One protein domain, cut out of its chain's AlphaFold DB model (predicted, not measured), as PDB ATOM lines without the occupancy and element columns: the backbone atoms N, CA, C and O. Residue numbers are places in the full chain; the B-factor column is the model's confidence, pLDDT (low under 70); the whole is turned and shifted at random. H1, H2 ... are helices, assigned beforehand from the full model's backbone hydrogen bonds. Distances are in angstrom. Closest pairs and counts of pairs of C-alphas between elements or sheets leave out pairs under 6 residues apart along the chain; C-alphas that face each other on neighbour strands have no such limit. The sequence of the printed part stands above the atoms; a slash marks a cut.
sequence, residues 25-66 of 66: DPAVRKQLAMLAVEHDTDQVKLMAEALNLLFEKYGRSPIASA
ATOM      1  N   ASP A  25     -42.390  15.467  -1.804       98.38
ATOM      2  CA  ASP A  25     -41.513  14.318  -1.597       98.38
ATOM      3  C   ASP A  25     -40.076  14.639  -2.071       98.38
ATOM      4  O   ASP A  25     -39.899  15.270  -3.122       98.38
ATOM      5  N   PRO A  26     -39.026  14.208  -1.346       97.88
ATOM      6  CA  PRO A  26     -37.638  14.434  -1.747       97.88
ATOM      7  C   PRO A  26     -37.294  13.964  -3.171       97.88
ATOM      8  O   PRO A  26     -36.391  14.531  -3.793       97.88
ATOM      9  N   ALA A  27     -37.988  12.957  -3.705       98.12
ATOM     10  CA  ALA A  27     -37.823  12.483  -5.075       98.12
ATOM     11  C   ALA A  27     -38.170  13.558  -6.115       98.12
ATOM     12  O   ALA A  27     -37.468  13.658  -7.120       98.12
ATOM     13  N   VAL A  28     -39.156  14.423  -5.847       97.62
ATOM     14  CA  VAL A  28     -39.528  15.539  -6.738       97.62
ATOM     15  C   VAL A  28     -38.351  16.496  -6.900       97.62
ATOM     16  O   VAL A  28     -37.964  16.843  -8.016       97.62
ATOM     17  N   ARG A  29     -37.701  16.860  -5.786       96.62
ATOM     18  CA  ARG A  29     -36.502  17.708  -5.813       96.62
ATOM     19  C   ARG A  29     -35.355  17.045  -6.576       96.62
ATOM     20  O   ARG A  29     -34.625  17.735  -7.283       96.62
ATOM     21  N   LYS A  30     -35.168  15.729  -6.422       98.06
ATOM     22  CA  LYS A  30     -34.126  14.987  -7.150       98.06
ATOM     23  C   LYS A  30     -34.378  15.011  -8.657       98.06
ATOM     24  O   LYS A  30     -33.451  15.310  -9.397       98.06
ATOM     25  N   GLN A  31     -35.609  14.768  -9.099       98.12
ATOM     26  CA  GLN A  31     -35.971  14.836 -10.518       98.12
ATOM     27  C   GLN A  31     -35.773  16.237 -11.100       98.12
ATOM     28  O   GLN A  31     -35.135  16.371 -12.138       98.12
ATOM     29  N   LEU A  32     -36.211  17.284 -10.395       97.69
ATOM     30  CA  LEU A  32     -35.993  18.666 -10.835       97.69
ATOM     31  C   LEU A  32     -34.498  19.004 -10.962       97.69
ATOM     32  O   LEU A  32     -34.091  19.710 -11.880       97.69
ATOM     33  N   ALA A  33     -33.667  18.491 -10.050       97.69
ATOM     34  CA  ALA A  33     -32.222  18.671 -10.115       97.69
ATOM     35  C   ALA A  33     -31.585  17.932 -11.302       97.69
ATOM     36  O   ALA A  33     -30.698  18.494 -11.934       97.69
ATOM     37  N   MET A  34     -32.032  16.708 -11.608       98.44
ATOM     38  CA  MET A  34     -31.545  15.954 -12.768       98.44
ATOM     39  C   MET A  34     -31.876  16.681 -14.072       98.44
ATOM     40  O   MET A  34     -30.970  16.904 -14.864       98.44
ATOM     41  N   LEU A  35     -33.110  17.176 -14.228       98.38
ATOM     42  CA  LEU A  35     -33.500  17.983 -15.392       98.38
ATOM     43  C   LEU A  35     -32.625  19.229 -15.557       98.38
ATOM     44  O   LEU A  35     -32.213  19.555 -16.665       98.38
ATOM     45  N   ALA A  36     -32.306  19.920 -14.459       98.19
ATOM     46  CA  ALA A  36     -31.446  21.101 -14.525       98.19
ATOM     47  C   ALA A  36     -30.048  20.759 -15.070       98.19
ATOM     48  O   ALA A  36     -29.510  21.506 -15.883       98.19
ATOM     49  N   VAL A  37     -29.491  19.615 -14.661       98.38
ATOM     50  CA  VAL A  37     -28.193  19.123 -15.146       98.38
ATOM     51  C   VAL A  37     -28.277  18.665 -16.603       98.38
ATOM     52  O   VAL A  37     -27.429  19.044 -17.402       98.38
ATOM     53  N   GLU A  38     -29.291  17.875 -16.957       98.38
ATOM     54  CA  GLU A  38     -29.483  17.330 -18.309       98.38
ATOM     55  C   GLU A  38     -29.648  18.429 -19.368       98.38
ATOM     56  O   GLU A  38     -29.177  18.275 -20.493       98.38
ATOM     57  N   HIS A  39     -30.279  19.546 -18.999       97.25
ATOM     58  CA  HIS A  39     -30.580  20.659 -19.900       97.25
ATOM     59  C   HIS A  39     -29.642  21.870 -19.754       97.25
ATOM     60  O   HIS A  39     -29.934  22.913 -20.336       97.25
ATOM     61  N   ASP A  40     -28.552  21.758 -18.984       97.00
ATOM     62  CA  ASP A  40     -27.613  22.860 -18.694       97.00
ATOM     63  C   ASP A  40     -28.331  24.167 -18.288       97.00
ATOM     64  O   ASP A  40     -28.136  25.252 -18.839       97.00
ATOM     65  N   THR A  41     -29.255  24.045 -17.335       96.69
ATOM     66  CA  THR A  41     -30.103  25.142 -16.853       96.69
ATOM     67  C   THR A  41     -30.149  25.168 -15.324       96.69
ATOM     68  O   THR A  41     -29.479  24.399 -14.637       96.69
ATOM     69  N   ASP A  42     -30.928  26.084 -14.752       94.69
ATOM     70  CA  ASP A  42     -31.124  26.180 -13.308       94.69
ATOM     71  C   ASP A  42     -32.561  25.813 -12.897       94.69
ATOM     72  O   ASP A  42     -33.515  25.898 -13.673       94.69
ATOM     73  N   GLN A  43     -32.729  25.394 -11.638       94.94
ATOM     74  CA  GLN A  43     -34.033  24.960 -11.121       94.94
ATOM     75  C   GLN A  43     -35.072  26.091 -11.073       94.94
ATOM     76  O   GLN A  43     -36.269  25.812 -11.080       94.94
ATOM     77  N   VAL A  44     -34.648  27.361 -11.016       93.50
ATOM     78  CA  VAL A  44     -35.574  28.505 -10.993       93.50
ATOM     79  C   VAL A  44     -36.181  28.706 -12.380       93.50
ATOM     80  O   VAL A  44     -37.386  28.928 -12.474       93.50
ATOM     81  N   LYS A  45     -35.397  28.545 -13.453       95.56
ATOM     82  CA  LYS A  45     -35.881  28.551 -14.842       95.56
ATOM     83  C   LYS A  45     -36.860  27.418 -15.115       95.56
ATOM     84  O   LYS A  45     -37.933  27.687 -15.642       95.56
ATOM     85  N   LEU A  46     -36.550  26.193 -14.685       97.06
ATOM     86  CA  LEU A  46     -37.477  25.060 -14.815       97.06
ATOM     87  C   LEU A  46     -38.786  25.296 -14.051       97.06
ATOM     88  O   LEU A  46     -39.866  24.948 -14.519       97.06
ATOM     89  N   MET A  47     -38.713  25.923 -12.876       95.88
ATOM     90  CA  MET A  47     -39.913  26.271 -12.119       95.88
ATOM     91  C   MET A  47     -40.711  27.397 -12.788       95.88
ATOM     92  O   MET A  47     -41.938  27.336 -12.800       95.88
ATOM     93  N   ALA A  48     -40.049  28.393 -13.385       95.94
ATOM     94  CA  ALA A  48     -40.713  29.422 -14.182       95.94
ATOM     95  C   ALA A  48     -41.419  28.818 -15.408       95.94
ATOM     96  O   ALA A  48     -42.571  29.154 -15.672       95.94
ATOM     97  N   GLU A  49     -40.776  27.877 -16.099       97.00
ATOM     98  CA  GLU A  49     -41.376  27.115 -17.198       97.00
ATOM     99  C   GLU A  49     -42.617  26.344 -16.733       97.00
ATOM    100  O   GLU A  49     -43.698  26.527 -17.290       97.00
ATOM    101  N   ALA A  50     -42.509  25.559 -15.657       96.88
ATOM    102  CA  ALA A  50     -43.634  24.800 -15.112       96.88
ATOM    103  C   ALA A  50     -44.817  25.697 -14.698       96.88
ATOM    104  O   ALA A  50     -45.977  25.345 -14.929       96.88
ATOM    105  N   LEU A  51     -44.544  26.869 -14.110       97.12
ATOM    106  CA  LEU A  51     -45.571  27.851 -13.755       97.12
ATOM    107  C   LEU A  51     -46.237  28.452 -14.996       97.12
ATOM    108  O   LEU A  51     -47.459  28.585 -15.020       97.12
ATOM    109  N   ASN A  52     -45.466  28.773 -16.034       98.25
ATOM    110  CA  ASN A  52     -46.005  29.300 -17.284       98.25
ATOM    111  C   ASN A  52     -46.875  28.264 -18.007       98.25
ATOM    112  O   ASN A  52     -47.992  28.595 -18.395       98.25
ATOM    113  N   LEU A  53     -46.441  27.000 -18.073       98.31
ATOM    114  CA  LEU A  53     -47.254  25.897 -18.601       98.31
ATOM    115  C   LEU A  53     -48.577  25.743 -17.831       98.31
ATOM    116  O   LEU A  53     -49.632  25.496 -18.420       98.31
ATOM    117  N   LEU A  54     -48.549  25.923 -16.507       98.38
ATOM    118  CA  LEU A  54     -49.757  25.918 -15.682       98.38
ATOM    119  C   LEU A  54     -50.662  27.116 -15.998       98.38
ATOM    120  O   LEU A  54     -51.871  26.945 -16.133       98.38
ATOM    121  N   PHE A  55     -50.108  28.322 -16.129       98.38
ATOM    122  CA  PHE A  55     -50.867  29.525 -16.472       98.38
ATOM    123  C   PHE A  55     -51.561  29.390 -17.822       98.38
ATOM    124  O   PHE A  55     -52.770  29.612 -17.904       98.38
ATOM    125  N   GLU A  56     -50.843  28.938 -18.844       98.44
ATOM    126  CA  GLU A  56     -51.389  28.711 -20.181       98.44
ATOM    127  C   GLU A  56     -52.524  27.688 -20.161       98.44
ATOM    128  O   GLU A  56     -53.596  27.946 -20.713       98.44
ATOM    129  N   LYS A  57     -52.357  26.578 -19.427       98.44
ATOM    130  CA  LYS A  57     -53.414  25.574 -19.219       98.44
ATOM    131  C   LYS A  57     -54.709  26.176 -18.654       98.44
ATOM    132  O   LYS A  57     -55.789  25.665 -18.940       98.44
ATOM    133  N   TYR A  58     -54.618  27.250 -17.870       98.50
ATOM    134  CA  TYR A  58     -55.765  27.963 -17.293       98.50
ATOM    135  C   TYR A  58     -56.122  29.271 -18.025       98.50
ATOM    136  O   TYR A  58     -56.883  30.083 -17.490       98.50
ATOM    137  N   GLY A  59     -55.600  29.506 -19.236       98.19
ATOM    138  CA  GLY A  59     -55.887  30.714 -20.019       98.19
ATOM    139  C   GLY A  59     -55.347  31.998 -19.379       98.19
ATOM    140  O   GLY A  59     -55.986  33.051 -19.439       98.19
ATOM    141  N   ARG A  60     -54.204  31.907 -18.695       98.44
ATOM    142  CA  ARG A  60     -53.476  33.027 -18.086       98.44
ATOM    143  C   ARG A  60     -52.176  33.286 -18.843       98.44
ATOM    144  O   ARG A  60     -51.619  32.386 -19.462       98.44
ATOM    145  N   SER A  61     -51.696  34.526 -18.782       97.50
ATOM    146  CA  SER A  61     -50.436  34.916 -19.417       97.50
ATOM    147  C   SER A  61     -49.225  34.268 -18.721       97.50
ATOM    148  O   SER A  61     -49.201  34.222 -17.486       97.50
ATOM    149  N   PRO A  62     -48.200  33.828 -19.474       97.31
ATOM    150  CA  PRO A  62     -46.982  33.231 -18.929       97.31
ATOM    151  C   PRO A  62     -46.041  34.311 -18.363       97.31
ATOM    152  O   PRO A  62     -45.114  34.775 -19.021       97.31
ATOM    153  N   ILE A  63     -46.318  34.769 -17.139       96.38
ATOM    154  CA  ILE A  63     -45.609  35.890 -16.494       96.38
ATOM    155  C   ILE A  63     -44.425  35.476 -15.607       96.38
ATOM    156  O   ILE A  63     -43.760  36.341 -15.037       96.38
ATOM    157  N   ALA A  64     -44.173  34.179 -15.418       94.56
ATOM    158  CA  ALA A  64     -43.080  33.720 -14.570       94.56
ATOM    159  C   ALA A  64     -41.727  33.919 -15.272       94.56
ATOM    160  O   ALA A  64     -41.535  33.486 -16.409       94.56
ATOM    161  N   SER A  65     -40.780  34.547 -14.570       89.50
ATOM    162  CA  SER A  65     -39.412  34.797 -15.039       89.50
ATOM    163  C   SER A  65     -38.396  34.504 -13.929       89.50
ATOM    164  O   SER A  65     -38.606  34.937 -12.791       89.50
ATOM    165  N   ALA A  66     -37.302  33.814 -14.265       78.88
ATOM    166  CA  ALA A  66     -36.207  33.505 -13.338       78.88
ATOM    167  C   ALA A  66     -35.348  34.735 -12.997       78.88
ATOM    168  O   ALA A  66     -35.044  35.542 -13.900       78.88
TER     169      ALA A  66
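This is residues 25 to 66 of the 66 residues of an uncharacterized protein of Stenotrophomonas sp. HMWF022 (UniProt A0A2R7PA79). Two helices meet near their ends as an L: H2 makes the long arm, and its first residues pack on the later part of H1, the other arm. After H2 the chain turns and folds back alongside it as a tail without a named element, residues 58 to 66. The printed part has 42 residues with two named helices, H1 then H2, and no named strand; the class is all helix. It is only just loose, close to compact, with a radius of gyration of the C-alphas of 11.3 A, and spans 30 by 22 by 13 A.

Begin with the longest helix, H2, residues 43 to 57. Find C-alpha 43 at (-34.033, 24.960, -11.121); from there the helix runs 21.0 A to C-alpha 57 at (-53.414, 25.574, -19.219). Then look back to H1, residues 26 to 38, which begins with C-alpha 26 at (-37.638, 14.434, -1.747) and measures 18.7 A from first to last C-alpha.

Look at residues 43 to 46 of H2, which alone in that helix touch H1, and at residues 32 to 36 of H1, which alone in that helix touch H2. The closest C-alphas of the two helices are those of Ala 36 and Gln 43, 5.8 A apart. The lines of H1 and H2 stand about perpendicular, at 78 degrees, and their centres are 14.9 A apart. In both H1 and H2, every O i to N i+4 pair of the backbone is within hydrogen-bond range.

The two C-alphas farthest apart are those of Pro 26 and Gly 59, at 30.5 A. The link from H1 to H2, residues 39 to 42, is tight, and the printed part has no cut. Residue 66, where you stop reading, is the chain's last; its C-alpha is 23.1 A from that of Asp 25. The mean pLDDT of the printed part is 96.7, and no printed residue is under 70.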